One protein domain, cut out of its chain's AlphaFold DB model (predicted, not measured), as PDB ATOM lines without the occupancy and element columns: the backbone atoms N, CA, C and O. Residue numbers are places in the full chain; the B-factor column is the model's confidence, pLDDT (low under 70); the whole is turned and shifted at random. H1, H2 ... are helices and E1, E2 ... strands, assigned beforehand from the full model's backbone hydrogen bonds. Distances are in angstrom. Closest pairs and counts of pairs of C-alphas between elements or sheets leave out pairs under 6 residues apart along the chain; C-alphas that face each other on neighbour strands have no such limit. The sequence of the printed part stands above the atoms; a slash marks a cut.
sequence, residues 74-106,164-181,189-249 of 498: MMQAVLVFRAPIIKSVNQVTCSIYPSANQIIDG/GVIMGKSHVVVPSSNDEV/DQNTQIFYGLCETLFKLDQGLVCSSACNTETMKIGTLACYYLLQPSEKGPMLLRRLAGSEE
ATOM      1  N   MET A  74      69.531  11.563  46.534       67.69
ATOM      2  CA  MET A  74      69.606  10.501  45.537       67.69
ATOM      3  C   MET A  74      70.860  10.731  44.698       67.69
ATOM      4  O   MET A  74      70.959  11.713  43.957       67.69
ATOM      5  N   MET A  75      71.824   9.825  44.816       78.75
ATOM      6  CA  MET A  75      73.070   9.982  44.093       78.75
ATOM      7  C   MET A  75      72.874   9.483  42.674       78.75
ATOM      8  O   MET A  75      72.529   8.322  42.455       78.75
ATOM      9  N   GLN A  76      73.144  10.345  41.700       85.25
ATOM     10  CA  GLN A  76      73.319   9.894  40.330       85.25
ATOM     11  C   GLN A  76      74.732   9.348  40.150       85.25
ATOM     12  O   GLN A  76      75.721   9.974  40.538       85.25
ATOM     13  N   ALA A  77      74.824   8.177  39.535       87.56
ATOM     14  CA  ALA A  77      76.076   7.529  39.205       87.56
ATOM     15  C   ALA A  77      76.079   7.079  37.748       87.56
ATOM     16  O   ALA A  77      75.040   6.812  37.149       87.56
ATOM     17  N   VAL A  78      77.278   6.969  37.184       89.75
ATOM     18  CA  VAL A  78      77.484   6.420  35.847       89.75
ATOM     19  C   VAL A  78      78.478   5.277  35.958       89.75
ATOM     20  O   VAL A  78      79.637   5.481  36.317       89.75
ATOM     21  N   LEU A  79      78.022   4.064  35.664       89.31
ATOM     22  CA  LEU A  79      78.884   2.898  35.537       89.31
ATOM     23  C   LEU A  79      79.600   2.990  34.191       89.31
ATOM     24  O   LEU A  79      78.955   2.932  33.148       89.31
ATOM     25  N   VAL A  80      80.923   3.149  34.211       88.06
ATOM     26  CA  VAL A  80      81.745   3.282  33.002       88.06
ATOM     27  C   VAL A  80      82.522   1.995  32.754       88.06
ATOM     28  O   VAL A  80      83.310   1.553  33.591       88.06
ATOM     29  N   PHE A  81      82.343   1.423  31.570       86.00
ATOM     30  CA  PHE A  81      82.983   0.192  31.133       86.00
ATOM     31  C   PHE A  81      84.128   0.508  30.167       86.00
ATOM     32  O   PHE A  81      84.047   1.408  29.328       86.00
ATOM     33  N   ARG A  82      85.226  -0.252  30.282       84.19
ATOM     34  CA  ARG A  82      86.397  -0.094  29.400       84.19
ATOM     35  C   ARG A  82      86.095  -0.482  27.955       84.19
ATOM     36  O   ARG A  82      86.654   0.114  27.042       84.19
ATOM     37  N   ALA A  83      85.236  -1.477  27.771       82.88
ATOM     38  CA  ALA A  83      84.740  -1.915  26.475       82.88
ATOM     39  C   ALA A  83      83.220  -1.694  26.408       82.88
ATOM     40  O   ALA A  83      82.564  -1.731  27.453       82.88
ATOM     41  N   PRO A  84      82.652  -1.464  25.212       81.44
ATOM     42  CA  PRO A  84      81.207  -1.403  25.042       81.44
ATOM     43  C   PRO A  84      80.536  -2.704  25.497       81.44
ATOM     44  O   PRO A  84      81.004  -3.790  25.164       81.44
ATOM     45  N   ILE A  85      79.435  -2.581  26.237       79.44
ATOM     46  CA  ILE A  85      78.631  -3.723  26.700       79.44
ATOM     47  C   ILE A  85      77.700  -4.182  25.578       79.44
ATOM     48  O   ILE A  85      77.561  -5.372  25.316       79.44
ATOM     49  N   ILE A  86      77.067  -3.222  24.899       78.38
ATOM     50  CA  ILE A  86      76.201  -3.470  23.750       78.38
ATOM     51  C   ILE A  86      76.427  -2.384  22.700       78.38
ATOM     52  O   ILE A  86      76.401  -1.190  23.001       78.38
ATOM     53  N   LYS A  87      76.649  -2.787  21.444       79.62
ATOM     54  CA  LYS A  87      76.952  -1.869  20.332       79.62
ATOM     55  C   LYS A  87      78.094  -0.901  20.703       79.62
ATOM     56  O   LYS A  87      79.211  -1.339  20.946       79.62
ATOM     57  N   SER A  88      77.813   0.403  20.742       73.69
ATOM     58  CA  SER A  88      78.735   1.481  21.113       73.69
ATOM     59  C   SER A  88      78.534   1.997  22.543       73.69
ATOM     60  O   SER A  88      79.186   2.964  22.930       73.69
ATOM     61  N   VAL A  89      77.627   1.404  23.326       79.94
ATOM     62  CA  VAL A  89      77.305   1.865  24.681       79.94
ATOM     63  C   VAL A  89      78.269   1.234  25.678       79.94
ATOM     64  O   VAL A  89      78.298   0.016  25.853       79.94
ATOM     65  N   ASN A  90      79.056   2.074  26.343       84.81
ATOM     66  CA  ASN A  90      79.997   1.680  27.391       84.81
ATOM     67  C   ASN A  90      79.667   2.308  28.752       84.81
ATOM     68  O   ASN A  90      80.515   2.311  29.640       84.81
ATOM     69  N   GLN A  91      78.478   2.893  28.901       87.00
ATOM     70  CA  GLN A  91      78.059   3.583  30.115       87.00
ATOM     71  C   GLN A  91      76.620   3.226  30.464       87.00
ATOM     72  O   GLN A  91      75.796   3.065  29.567       87.00
ATOM     73  N   VAL A  92      76.339   3.119  31.761       88.12
ATOM     74  CA  VAL A  92      74.992   2.904  32.304       88.12
ATOM     75  C   VAL A  92      74.757   3.942  33.394       88.12
ATOM     76  O   VAL A  92      75.561   4.053  34.319       88.12
ATOM     77  N   THR A  93      73.697   4.729  33.265       89.81
ATOM     78  CA  THR A  93      73.306   5.756  34.234       89.81
ATOM     79  C   THR A  93      72.379   5.154  35.285       89.81
ATOM     80  O   THR A  93      71.459   4.385  34.984       89.81
ATOM     81  N   CYS A  94      72.653   5.455  36.549       90.44
ATOM     82  CA  CYS A  94      71.995   4.830  37.684       90.44
ATOM     83  C   CYS A  94      71.652   5.851  38.765       90.44
ATOM     84  O   CYS A  94      72.385   6.817  38.984       90.44
ATOM     85  N   SER A  95      70.585   5.561  39.498       88.12
ATOM     86  CA  SER A  95      70.264   6.204  40.767       88.12
ATOM     87  C   SER A  95      70.658   5.276  41.913       88.12
ATOM     88  O   SER A  95      70.379   4.074  41.876       88.12
ATOM     89  N   ILE A  96      71.322   5.830  42.923       87.31
ATOM     90  CA  ILE A  96      71.793   5.117  44.108       87.31
ATOM     91  C   ILE A  96      71.028   5.627  45.328       87.31
ATOM     92  O   ILE A  96      70.994   6.830  45.591       87.31
ATOM     93  N   TYR A  97      70.464   4.690  46.087       80.25
ATOM     94  CA  TYR A  97      69.696   4.942  47.303       80.25
ATOM     95  C   TYR A  97      70.371   4.274  48.502       80.25
ATOM     96  O   TYR A  97      70.772   3.114  48.390       80.25
ATOM     97  N   PRO A  98      70.485   4.940  49.660       73.88
ATOM     98  CA  PRO A  98      70.926   4.274  50.878       73.88
ATOM     99  C   PRO A  98      69.923   3.177  51.269       73.88
ATOM    100  O   PRO A  98      68.708   3.381  51.252       73.88
ATOM    101  N   SER A  99      70.417   1.988  51.617       63.69
ATOM    102  CA  SER A  99      69.573   0.933  52.182       63.69
ATOM    103  C   SER A  99      69.287   1.253  53.646       63.69
ATOM    104  O   SER A  99      70.210   1.350  54.454       63.69
ATOM    105  N   ALA A 100      68.006   1.342  54.011       54.25
ATOM    106  CA  ALA A 100      67.582   1.481  55.406       54.25
ATOM    107  C   ALA A 100      67.919   0.238  56.262       54.25
ATOM    108  O   ALA A 100      67.969   0.322  57.487       54.25
ATOM    109  N   ASN A 101      68.194  -0.906  55.623       43.72
ATOM    110  CA  ASN A 101      68.536  -2.163  56.284       43.72
ATOM    111  C   ASN A 101      69.997  -2.542  56.003       43.72
ATOM    112  O   ASN A 101      70.412  -2.646  54.844       43.72
ATOM    113  N   GLN A 102      70.775  -2.798  57.059       40.44
ATOM    114  CA  GLN A 102      72.078  -3.451  56.928       40.44
ATOM    115  C   GLN A 102      71.845  -4.916  56.544       40.44
ATOM    116  O   GLN A 102      71.470  -5.732  57.382       40.44
ATOM    117  N   ILE A 103      72.024  -5.239  55.263       39.59
ATOM    118  CA  ILE A 103      72.003  -6.622  54.776       39.59
ATOM    119  C   ILE A 103      73.400  -7.201  55.001       39.59
ATOM    120  O   ILE A 103      74.361  -6.773  54.356       39.59
ATOM    121  N   ILE A 104      73.512  -8.160  55.918       38.28
ATOM    122  CA  ILE A 104      74.717  -8.966  56.118       38.28
ATOM    123  C   ILE A 104      74.367 -10.389  55.681       38.28
ATOM    124  O   ILE A 104      73.609 -11.060  56.372       38.28
ATOM    125  N   ASP A 105      74.916 -10.834  54.550       38.19
ATOM    126  CA  ASP A 105      74.823 -12.228  54.102       38.19
ATOM    127  C   ASP A 105      76.116 -12.976  54.430       38.19
ATOM    128  O   ASP A 105      77.219 -12.519  54.113       38.19
ATOM    129  N   GLY A 106      75.970 -14.135  55.075       40.59
ATOM    130  CA  GLY A 106      77.050 -15.082  55.326       40.59
ATOM    131  C   GLY A 106      77.107 -16.128  54.216       40.59
ATOM    132  O   GLY A 106      76.135 -16.841  53.990       40.59
ATOM    133  N   GLY A 164      84.615  -9.176  57.199       50.72
ATOM    134  CA  GLY A 164      85.014  -7.868  57.731       50.72
ATOM    135  C   GLY A 164      85.675  -6.889  56.748       50.72
ATOM    136  O   GLY A 164      86.218  -5.893  57.206       50.72
ATOM    137  N   VAL A 165      85.677  -7.151  55.432       56.50
ATOM    138  CA  VAL A 165      86.107  -6.148  54.423       56.50
ATOM    139  C   VAL A 165      84.918  -5.349  53.898       56.50
ATOM    140  O   VAL A 165      85.100  -4.290  53.315       56.50
ATOM    141  N   ILE A 166      83.689  -5.818  54.102       66.88
ATOM    142  CA  ILE A 166      82.509  -5.048  53.726       66.88
ATOM    143  C   ILE A 166      82.265  -3.999  54.803       66.88
ATOM    144  O   ILE A 166      82.120  -4.334  55.977       66.88
ATOM    145  N   MET A 167      82.245  -2.735  54.393       63.94
ATOM    146  CA  MET A 167      82.143  -1.591  55.290       63.94
ATOM    147  C   MET A 167      80.967  -0.698  54.892       63.94
ATOM    148  O   MET A 167      80.562  -0.655  53.729       63.94
ATOM    149  N   GLY A 168      80.427   0.012  55.879       67.69
ATOM    150  CA  GLY A 168      79.453   1.070  55.651       67.69
ATOM    151  C   GLY A 168      78.038   0.610  55.331       67.69
ATOM    152  O   GLY A 168      77.686  -0.570  55.389       67.69
ATOM    153  N   LYS A 169      77.199   1.599  55.010       71.88
ATOM    154  CA  LYS A 169      75.823   1.381  54.561       71.88
ATOM    155  C   LYS A 169      75.831   0.731  53.172       71.88
ATOM    156  O   LYS A 169      76.527   1.188  52.261       71.88
ATOM    157  N   SER A 170      75.014  -0.302  52.992       78.06
ATOM    158  CA  SER A 170      74.704  -0.831  51.660       78.06
ATOM    159  C   SER A 170      73.816   0.153  50.903       78.06
ATOM    160  O   SER A 170      73.008   0.850  51.513       78.06
ATOM    161  N   HIS A 171      73.935   0.186  49.580       82.06
ATOM    162  CA  HIS A 171      73.114   1.034  48.725       82.06
ATOM    163  C   HIS A 171      72.406   0.210  47.654       82.06
ATOM    164  O   HIS A 171      72.954  -0.761  47.139       82.06
ATOM    165  N   VAL A 172      71.190   0.606  47.306       85.25
ATOM    166  CA  VAL A 172      70.403   0.028  46.218       85.25
ATOM    167  C   VAL A 172      70.648   0.846  44.958       85.25
ATOM    168  O   VAL A 172      70.559   2.070  44.982       85.25
ATOM    169  N   VAL A 173      70.954   0.169  43.857       87.06
ATOM    170  CA  VAL A 173      71.239   0.772  42.556       87.06
ATOM    171  C   VAL A 173      70.156   0.362  41.569       87.06
ATOM    172  O   VAL A 173      69.898  -0.826  41.376       87.06
ATOM    173  N   VAL A 174      69.541   1.352  40.931       88.38
ATOM    174  CA  VAL A 174      68.507   1.193  39.894       88.38
ATOM    175  C   VAL A 174      68.897   2.003  38.656       88.38
ATOM    176  O   VAL A 174      69.668   2.961  38.785       88.38
ATOM    177  N   PRO A 175      68.385   1.677  37.458       89.62
ATOM    178  CA  PRO A 175      68.610   2.521  36.291       89.62
ATOM    179  C   PRO A 175      67.905   3.870  36.468       89.62
ATOM    180  O   PRO A 175      66.803   3.940  37.010       89.62
ATOM    181  N   SER A 176      68.539   4.947  36.008       85.50
ATOM    182  CA  SER A 176      67.911   6.273  35.944       85.50
ATOM    183  C   SER A 176      67.209   6.466  34.596       85.50
ATOM    184  O   SER A 176      67.832   6.191  33.566       85.50
ATOM    185  N   SER A 177      65.975   6.983  34.587       70.75
ATOM    186  CA  SER A 177      65.309   7.429  33.356       70.75
ATOM    187  C   SER A 177      65.901   8.757  32.883       70.75
ATOM    188  O   SER A 177      66.231   9.634  33.684       70.75
ATOM    189  N   ASN A 178      66.077   8.903  31.572       57.22
ATOM    190  CA  ASN A 178      66.554  10.145  30.974       57.22
ATOM    191  C   ASN A 178      65.336  10.959  30.501       57.22
ATOM    192  O   ASN A 178      64.932  10.865  29.347       57.22
ATOM    193  N   ASP A 179      64.722  11.730  31.400       51.56
ATOM    194  CA  ASP A 179      63.441  12.416  31.137       51.56
ATOM    195  C   ASP A 179      63.548  13.642  30.197       51.56
ATOM    196  O   ASP A 179      62.554  14.326  29.952       51.56
ATOM    197  N   GLU A 180      64.717  13.945  29.619       50.34
ATOM    198  CA  GLU A 180      64.870  15.106  28.720       50.34
ATOM    199  C   GLU A 180      64.434  14.858  27.262       50.34
ATOM    200  O   GLU A 180      64.421  15.796  26.464       50.34
ATOM    201  N   VAL A 181      64.024  13.639  26.885       47.56
ATOM    202  CA  VAL A 181      63.548  13.353  25.516       47.56
ATOM    203  C   VAL A 181      62.231  12.582  25.545       47.56
ATOM    204  O   VAL A 181      62.155  11.397  25.233       47.56
ATOM    205  N   ASP A 189      63.516   2.538  27.988       74.56
ATOM    206  CA  ASP A 189      64.764   3.299  28.011       74.56
ATOM    207  C   ASP A 189      65.968   2.365  27.793       74.56
ATOM    208  O   ASP A 189      66.154   1.374  28.505       74.56
ATOM    209  N   GLN A 190      66.753   2.625  26.742       83.25
ATOM    210  CA  GLN A 190      67.866   1.761  26.340       83.25
ATOM    211  C   GLN A 190      68.825   1.517  27.517       83.25
ATOM    212  O   GLN A 190      69.400   0.431  27.612       83.25
ATOM    213  N   ASN A 191      68.969   2.495  28.417       86.38
ATOM    214  CA  ASN A 191      69.741   2.376  29.649       86.38
ATOM    215  C   ASN A 191      69.110   1.373  30.635       86.38
ATOM    216  O   ASN A 191      69.795   0.469  31.111       86.38
ATOM    217  N   THR A 192      67.796   1.449  30.848       87.62
ATOM    218  CA  THR A 192      67.010   0.472  31.618       87.62
ATOM    219  C   THR A 192      67.150  -0.956  31.077       87.62
ATOM    220  O   THR A 192      67.407  -1.883  31.848       87.62
ATOM    221  N   GLN A 193      67.057  -1.153  29.756       87.25
ATOM    222  CA  GLN A 193      67.258  -2.472  29.138       87.25
ATOM    223  C   GLN A 193      68.667  -3.023  29.385       87.25
ATOM    224  O   GLN A 193      68.828  -4.197  29.718       87.25
ATOM    225  N   ILE A 194      69.692  -2.179  29.236       88.50
ATOM    226  CA  ILE A 194      71.087  -2.579  29.456       88.50
ATOM    227  C   ILE A 194      71.318  -2.925  30.924       88.50
ATOM    228  O   ILE A 194      71.946  -3.942  31.210       88.50
ATOM    229  N   PHE A 195      70.798  -2.115  31.847       89.81
ATOM    230  CA  PHE A 195      70.952  -2.344  33.278       89.81
ATOM    231  C   PHE A 195      70.344  -3.683  33.705       89.81
ATOM    232  O   PHE A 195      71.026  -4.493  34.333       89.81
ATOM    233  N   TYR A 196      69.086  -3.950  33.339       88.56
ATOM    234  CA  TYR A 196      68.435  -5.206  33.716       88.56
ATOM    235  C   TYR A 196      69.025  -6.411  32.983       88.56
ATOM    236  O   TYR A 196      69.202  -7.455  33.606       88.56
ATOM    237  N   GLY A 197      69.422  -6.262  31.714       88.31
ATOM    238  CA  GLY A 197      70.142  -7.309  30.986       88.31
ATOM    239  C   GLY A 197      71.489  -7.651  31.632       88.31
ATOM    240  O   GLY A 197      71.841  -8.826  31.759       88.31
ATOM    241  N   LEU A 198      72.223  -6.640  32.107       87.50
ATOM    242  CA  LEU A 198      73.453  -6.820  32.878       87.50
ATOM    243  C   LEU A 198      73.171  -7.513  34.218       87.50
ATOM    244  O   LEU A 198      73.866  -8.465  34.557       87.50
ATOM    245  N   CYS A 199      72.143  -7.074  34.951       84.38
ATOM    246  CA  CYS A 199      71.736  -7.664  36.229       84.38
ATOM    247  C   CYS A 199      71.395  -9.147  36.091       84.38
ATOM    248  O   CYS A 199      71.965  -9.981  36.789       84.38
ATOM    249  N   GLU A 200      70.533  -9.487  35.134       83.56
ATOM    250  CA  GLU A 200      70.116 -10.863  34.878       83.56
ATOM    251  C   GLU A 200      71.297 -11.748  34.459       83.56
ATOM    252  O   GLU A 200      71.417 -12.885  34.916       83.56
ATOM    253  N   THR A 201      72.188 -11.229  33.611       86.50
ATOM    254  CA  THR A 201      73.368 -11.974  33.157       86.50
ATOM    255  C   THR A 201      74.323 -12.248  34.315       86.50
ATOM    256  O   THR A 201      74.740 -13.386  34.505       86.50
ATOM    257  N   LEU A 202      74.636 -11.227  35.116       81.00
ATOM    258  CA  LEU A 202      75.499 -11.370  36.287       81.00
ATOM    259  C   LEU A 202      74.889 -12.318  37.326       81.00
ATOM    260  O   LEU A 202      75.605 -13.146  37.878       81.00
ATOM    261  N   PHE A 203      73.571 -12.250  37.539       77.44
ATOM    262  CA  PHE A 203      72.859 -13.153  38.442       77.44
ATOM    263  C   PHE A 203      72.957 -14.614  37.977       77.44
ATOM    264  O   PHE A 203      73.314 -15.485  38.761       77.44
ATOM    265  N   LYS A 204      72.718 -14.891  36.686       76.19
ATOM    266  CA  LYS A 204      72.836 -16.247  36.110       76.19
ATOM    267  C   LYS A 204      74.255 -16.805  36.168       76.19
ATOM    268  O   LYS A 204      74.427 -18.016  36.256       76.19
ATOM    269  N   LEU A 205      75.253 -15.931  36.061       77.38
ATOM    270  CA  LEU A 205      76.663 -16.297  36.160       77.38
ATOM    271  C   LEU A 205      77.154 -16.394  37.604       77.38
ATOM    272  O   LEU A 205      78.294 -16.803  37.802       77.38
ATOM    273  N   ASP A 206      76.323 -16.017  38.578       73.69
ATOM    274  CA  ASP A 206      76.689 -15.959  39.989       73.69
ATOM    275  C   ASP A 206      77.925 -15.066  40.229       73.69
ATOM    276  O   ASP A 206      78.903 -15.419  40.891       73.69
ATOM    277  N   GLN A 207      77.910 -13.893  39.587       76.12
ATOM    278  CA  GLN A 207      79.013 -12.935  39.570       76.12
ATOM    279  C   GLN A 207      78.550 -11.534  39.975       76.12
ATOM    280  O   GLN A 207      77.417 -11.129  39.738       76.12
ATOM    281  N   GLY A 208      79.465 -10.762  40.561       75.62
ATOM    282  CA  GLY A 208      79.293  -9.336  40.840       75.62
ATOM    283  C   GLY A 208      80.350  -8.498  40.125       75.62
ATOM    284  O   GLY A 208      81.358  -9.016  39.646       75.62
ATOM    285  N   LEU A 209      80.140  -7.185  40.071       82.31
ATOM    286  CA  LEU A 209      81.121  -6.246  39.530       82.31
ATOM    287  C   LEU A 209      81.905  -5.584  40.656       82.31
ATOM    288  O   LEU A 209      81.335  -5.157  41.657       82.31
ATOM    289  N   VAL A 210      83.215  -5.442  40.463       82.75
ATOM    290  CA  VAL A 210      84.040  -4.575  41.308       82.75
ATOM    291  C   VAL A 210      84.152  -3.217  40.632       82.75
ATOM    292  O   VAL A 210      84.688  -3.095  39.531       82.75
ATOM    293  N   CYS A 211      83.641  -2.189  41.299       84.19
ATOM    294  CA  CYS A 211      83.663  -0.812  40.833       84.19
ATOM    295  C   CYS A 211      84.681  -0.005  41.641       84.19
ATOM    296  O   CYS A 211      84.882  -0.246  42.829       84.19
ATOM    297  N   SER A 212      85.297   0.989  41.011       84.44
ATOM    298  CA  SER A 212      86.137   1.974  41.694       84.44
ATOM    299  C   SER A 212      85.564   3.366  41.479       84.44
ATOM    300  O   SER A 212      85.224   3.707  40.346       84.44
ATOM    301  N   SER A 213      85.509   4.185  42.524       86.81
ATOM    302  CA  SER A 213      85.071   5.580  42.437       86.81
ATOM    303  C   SER A 213      85.939   6.472  43.311       86.81
ATOM    304  O   SER A 213      86.345   6.075  44.397       86.81
ATOM    305  N   ALA A 214      86.206   7.698  42.863       84.62
ATOM    306  CA  ALA A 214      86.803   8.722  43.722       84.62
ATOM    307  C   ALA A 214      85.798   9.261  44.760       84.62
ATOM    308  O   ALA A 214      86.202   9.881  45.738       84.62
ATOM    309  N   CYS A 215      84.493   9.044  44.552       85.50
ATOM    310  CA  CYS A 215      83.458   9.407  45.513       85.50
ATOM    311  C   CYS A 215      83.328   8.325  46.587       85.50
ATOM    312  O   CYS A 215      83.152   7.154  46.252       85.50
ATOM    313  N   ASN A 216      83.379   8.728  47.856       82.06
ATOM    314  CA  ASN A 216      83.065   7.872  48.991       82.06
ATOM    315  C   ASN A 216      81.569   7.991  49.335       82.06
ATOM    316  O   ASN A 216      81.143   9.011  49.871       82.06
ATOM    317  N   THR A 217      80.803   6.926  49.084       80.00
ATOM    318  CA  THR A 217      79.351   6.826  49.344       80.00
ATOM    319  C   THR A 217      78.930   6.959  50.812       80.00
ATOM    320  O   THR A 217      77.763   7.202  51.068       80.00
ATOM    321  N   GLU A 218      79.825   6.787  51.789       75.38
ATOM    322  CA  GLU A 218      79.492   7.020  53.207       75.38
ATOM    323  C   GLU A 218      79.565   8.504  53.577       75.38
ATOM    324  O   GLU A 218      78.826   8.976  54.431       75.38
ATOM    325  N   THR A 219      80.483   9.243  52.948       75.38
ATOM    326  CA  THR A 219      80.743  10.659  53.273       75.38
ATOM    327  C   THR A 219      80.192  11.623  52.228       75.38
ATOM    328  O   THR A 219      80.250  12.835  52.436       75.38
ATOM    329  N   MET A 220      79.720  11.102  51.093       75.25
ATOM    330  CA  MET A 220      79.312  11.847  49.897       75.25
ATOM    331  C   MET A 220      80.377  12.832  49.389       75.25
ATOM    332  O   MET A 220      80.073  13.882  48.823       75.25
ATOM    333  N   LYS A 221      81.662  12.515  49.597       77.19
ATOM    334  CA  LYS A 221      82.790  13.378  49.221       77.19
ATOM    335  C   LYS A 221      83.691  12.713  48.194       77.19
ATOM    336  O   LYS A 221      83.989  11.522  48.267       77.19
ATOM    337  N   ILE A 222      84.183  13.527  47.262       82.00
ATOM    338  CA  ILE A 222      85.233  13.134  46.322       82.00
ATOM    339  C   ILE A 222      86.573  13.212  47.052       82.00
ATOM    340  O   ILE A 222      87.007  14.294  47.452       82.00
ATOM    341  N   GLY A 223      87.205  12.058  47.230       75.25
ATOM    342  CA  GLY A 223      88.540  11.918  47.788       75.25
ATOM    343  C   GLY A 223      89.623  11.870  46.711       75.25
ATOM    344  O   GLY A 223      89.362  11.757  45.514       75.25
ATOM    345  N   THR A 224      90.874  11.935  47.156       70.62
ATOM    346  CA  THR A 224      92.064  11.750  46.310       70.62
ATOM    347  C   THR A 224      92.369  10.278  46.029       70.62
ATOM    348  O   THR A 224      93.079   9.970  45.074       70.62
ATOM    349  N   LEU A 225      91.833   9.370  46.849       69.38
ATOM    350  CA  LEU A 225      92.010   7.927  46.738       69.38
ATOM    351  C   LEU A 225      90.705   7.272  46.294       69.38
ATOM    352  O   LEU A 225      89.626   7.627  46.771       69.38
ATOM    353  N   ALA A 226      90.818   6.311  45.378       75.69
ATOM    354  CA  ALA A 226      89.672   5.553  44.909       75.69
ATOM    355  C   ALA A 226      89.148   4.640  46.026       75.69
ATOM    356  O   ALA A 226      89.903   3.881  46.632       75.69
ATOM    357  N   CYS A 227      87.845   4.706  46.268       80.62
ATOM    358  CA  CYS A 227      87.102   3.701  47.007       80.62
ATOM    359  C   CYS A 227      86.706   2.570  46.058       80.62
ATOM    360  O   CYS A 227      86.424   2.805  44.878       80.62
ATOM    361  N   TYR A 228      86.663   1.352  46.587       82.19
ATOM    362  CA  TYR A 228      86.239   0.171  45.850       82.19
ATOM    363  C   TYR A 228      84.890  -0.312  46.360       82.19
ATOM    364  O   TYR A 228      84.578  -0.210  47.548       82.19
ATOM    365  N   TYR A 229      84.096  -0.842  45.443       84.50
ATOM    366  CA  TYR A 229      82.730  -1.252  45.689       84.50
ATOM    367  C   TYR A 229      82.452  -2.592  45.032       84.50
ATOM    368  O   TYR A 229      82.912  -2.846  43.922       84.50
ATOM    369  N   LEU A 230      81.661  -3.419  45.700       84.19
ATOM    370  CA  LEU A 230      81.062  -4.613  45.134       84.19
ATOM    371  C   LEU A 230      79.622  -4.292  44.739       84.19
ATOM    372  O   LEU A 230      78.812  -3.950  45.598       84.19
ATOM    373  N   LEU A 231      79.317  -4.411  43.452       83.94
ATOM    374  CA  LEU A 231      77.976  -4.291  42.901       83.94
ATOM    375  C   LEU A 231      77.442  -5.696  42.611       83.94
ATOM    376  O   LEU A 231      77.893  -6.370  41.683       83.94
ATOM    377  N   GLN A 232      76.515  -6.148  43.445       82.19
ATOM    378  CA  GLN A 232      75.954  -7.491  43.407       82.19
ATOM    379  C   GLN A 232      74.573  -7.467  42.739       82.19
ATOM    380  O   GLN A 232      73.734  -6.651  43.124       82.19
ATOM    381  N   PRO A 233      74.312  -8.328  41.746       80.81
ATOM    382  CA  PRO A 233      73.004  -8.406  41.111       80.81
ATOM    383  C   PRO A 233      71.963  -9.047  42.036       80.81
ATOM    384  O   PRO A 233      72.303  -9.798  42.950       80.81
ATOM    385  N   SER A 234      70.687  -8.782  41.760       72.62
ATOM    386  CA  SER A 234      69.564  -9.531  42.329       72.62
ATOM    387  C   SER A 234      68.759 -10.208  41.225       72.62
ATOM    388  O   SER A 234      68.845  -9.840  40.049       72.62
ATOM    389  N   GLU A 235      67.961 -11.209  41.590       65.44
ATOM    390  CA  GLU A 235      67.087 -11.880  40.637       65.44
ATOM    391  C   GLU A 235      65.996 -10.912  40.157       65.44
ATOM    392  O   GLU A 235      65.090 -10.559  40.908       65.44
ATOM    393  N   LYS A 236      66.088 -10.476  38.891       60.84
ATOM    394  CA  LYS A 236      65.106  -9.593  38.224       60.84
ATOM    395  C   LYS A 236      64.892  -8.231  38.911       60.84
ATOM    396  O   LYS A 236      63.863  -7.596  38.695       60.84
ATOM    397  N   GLY A 237      65.848  -7.782  39.722       70.50
ATOM    398  CA  GLY A 237      65.701  -6.599  40.566       70.50
ATOM    399  C   GLY A 237      66.871  -5.610  40.484       70.50
ATOM    400  O   GLY A 237      67.699  -5.682  39.569       70.50
ATOM    401  N   PRO A 238      66.942  -4.654  41.429       80.19
ATOM    402  CA  PRO A 238      68.046  -3.704  41.536       80.19
ATOM    403  C   PRO A 238      69.370  -4.395  41.880       80.19
ATOM    404  O   PRO A 238      69.399  -5.540  42.329       80.19
ATOM    405  N   MET A 239      70.483  -3.687  41.738       82.06
ATOM    406  CA  MET A 239      71.775  -4.177  42.221       82.06
ATOM    407  C   MET A 239      72.075  -3.625  43.618       82.06
ATOM    408  O   MET A 239      71.677  -2.512  43.956       82.06
ATOM    409  N   LEU A 240      72.802  -4.385  44.431       83.94
ATOM    410  CA  LEU A 240      73.261  -3.981  45.757       83.94
ATOM    411  C   LEU A 240      74.723  -3.532  45.688       83.94
ATOM    412  O   LEU A 240      75.605  -4.324  45.368       83.94
ATOM    413  N   LEU A 241      74.990  -2.276  46.024       83.88
ATOM    414  CA  LEU A 241      76.329  -1.702  46.105       83.88
ATOM    415  C   LEU A 241      76.824  -1.721  47.556       83.88
ATOM    416  O   LEU A 241      76.184  -1.170  48.453       83.88
ATOM    417  N   ARG A 242      77.988  -2.330  47.785       83.25
ATOM    418  CA  ARG A 242      78.636  -2.432  49.100       83.25
ATOM    419  C   ARG A 242      80.067  -1.921  49.028       83.25
ATOM    420  O   ARG A 242      80.785  -2.257  48.089       83.25
ATOM    421  N   ARG A 243      80.492  -1.114  50.000       82.50
ATOM    422  CA  ARG A 243      81.859  -0.584  50.040       82.50
ATOM    423  C   ARG A 243      82.825  -1.646  50.554       82.50
ATOM    424  O   ARG A 243      82.503  -2.410  51.463       82.50
ATOM    425  N   LEU A 244      84.007  -1.677  49.953       77.00
ATOM    426  CA  LEU A 244      85.119  -2.516  50.373       77.00
ATOM    427  C   LEU A 244      86.120  -1.671  51.167       77.00
ATOM    428  O   LEU A 244      86.509  -0.588  50.725       77.00
ATOM    429  N   ALA A 245      86.530  -2.184  52.322       69.12
ATOM    430  CA  ALA A 245      87.528  -1.591  53.192       69.12
ATOM    431  C   ALA A 245      88.907  -1.636  52.526       69.12
ATOM    432  O   ALA A 245      89.336  -2.671  52.001       69.12
ATOM    433  N   GLY A 246      89.613  -0.510  52.573       62.44
ATOM    434  CA  GLY A 246      91.026  -0.457  52.223       62.44
ATOM    435  C   GLY A 246      91.877  -1.203  53.252       62.44
ATOM    436  O   GLY A 246      91.502  -1.343  54.415       62.44
ATOM    437  N   SER A 247      93.071  -1.643  52.852       58.44
ATOM    438  CA  SER A 247      94.033  -2.275  53.773       58.44
ATOM    439  C   SER A 247      94.394  -1.394  54.978       58.44
ATOM    440  O   SER A 247      94.786  -1.899  56.022       58.44
ATOM    441  N   GLU A 248      94.249  -0.078  54.839       62.53
ATOM    442  CA  GLU A 248      94.449   0.920  55.887       62.53
ATOM    443  C   GLU A 248      93.281   1.049  56.884       62.53
ATOM    444  O   GLU A 248      93.462   1.643  57.943       62.53
ATOM    445  N   GLU A 249      92.096   0.533  56.547       60.28
ATOM    446  CA  GLU A 249      90.883   0.573  57.382       60.28
ATOM    447  C   GLU A 249      90.696  -0.726  58.172       60.28
ATOM    448  O   GLU A 249      89.923  -0.785  59.127       60.28
TER     449      GLU A 249
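AT A GLANCE: This is residues 74 to 106, 164 to 181 and 189 to 249 of the 498 residues of an uncharacterized protein of Aegilops tauschii subsp. strangulata (UniProt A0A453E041). One antiparallel sheet of six strands curls like part of a barrel, folding back so that E1 and E2 face E6, E5 and E4 with E3 as the hinge, and the single helix H1 lies across the strands at one end of the curl. The printed part has 112 residues, with elements in the order E1, E2, E3, H1, E4, E5, E6 and a sheet order of E1 E2 E3 E6 E5 E4. The class is mixed, helices and strands. The whole is compact, with a radius of gyration of the C-alphas of 14.1 A and spans of 41 by 31 by 28 A.

IN THESE COORDINATES: E1, residues 75 to 80, begins at C-alpha 75 (73.070, 9.982, 44.093). E2 is residues 91 to 98, 22.0 A long, and E3 is residues 166 to 175, 23.5 A, with a bend of 75 degrees at residue 169. H1, residues 190 to 204, measures 21.1 A. E4, residues 209 to 216, and E5, residues 221 to 232, bend at residues 213 and 224. E6, residues 239 to 244, ends at C-alpha 244 (85.119, -2.516, 50.373).

HOW THE PARTS SIT: In the hairpin of E1 and E2, N 77 and O 94 are 2.8 A apart. E2 and E3 pair through N 95 and O 174, 2.8 A, and E3 and E6 through N 171 and O 241, 2.9 A. E4, E5 and E6 form a meander, each strand the antiparallel neighbour of the one before, with N 211 and O 229 at 2.8 A and N 242 and O 230 at 2.8 A. H1 is on the sheet at a height of 9.0 A; its closest C-alphas to E3 are those of Thr 192 and Pro 175, 5.3 A. In H1 every O i to N i+4 pair is within hydrogen-bond range.

THE WHOLE: Residues 107 to 163 and 182 to 188 are not printed, with C-alpha gaps of 11.0 A and 10.4 A. Of the links printed whole, none is long. Mean pLDDT of the printed part is 76.0; residues 99 to 106 are among those under 70.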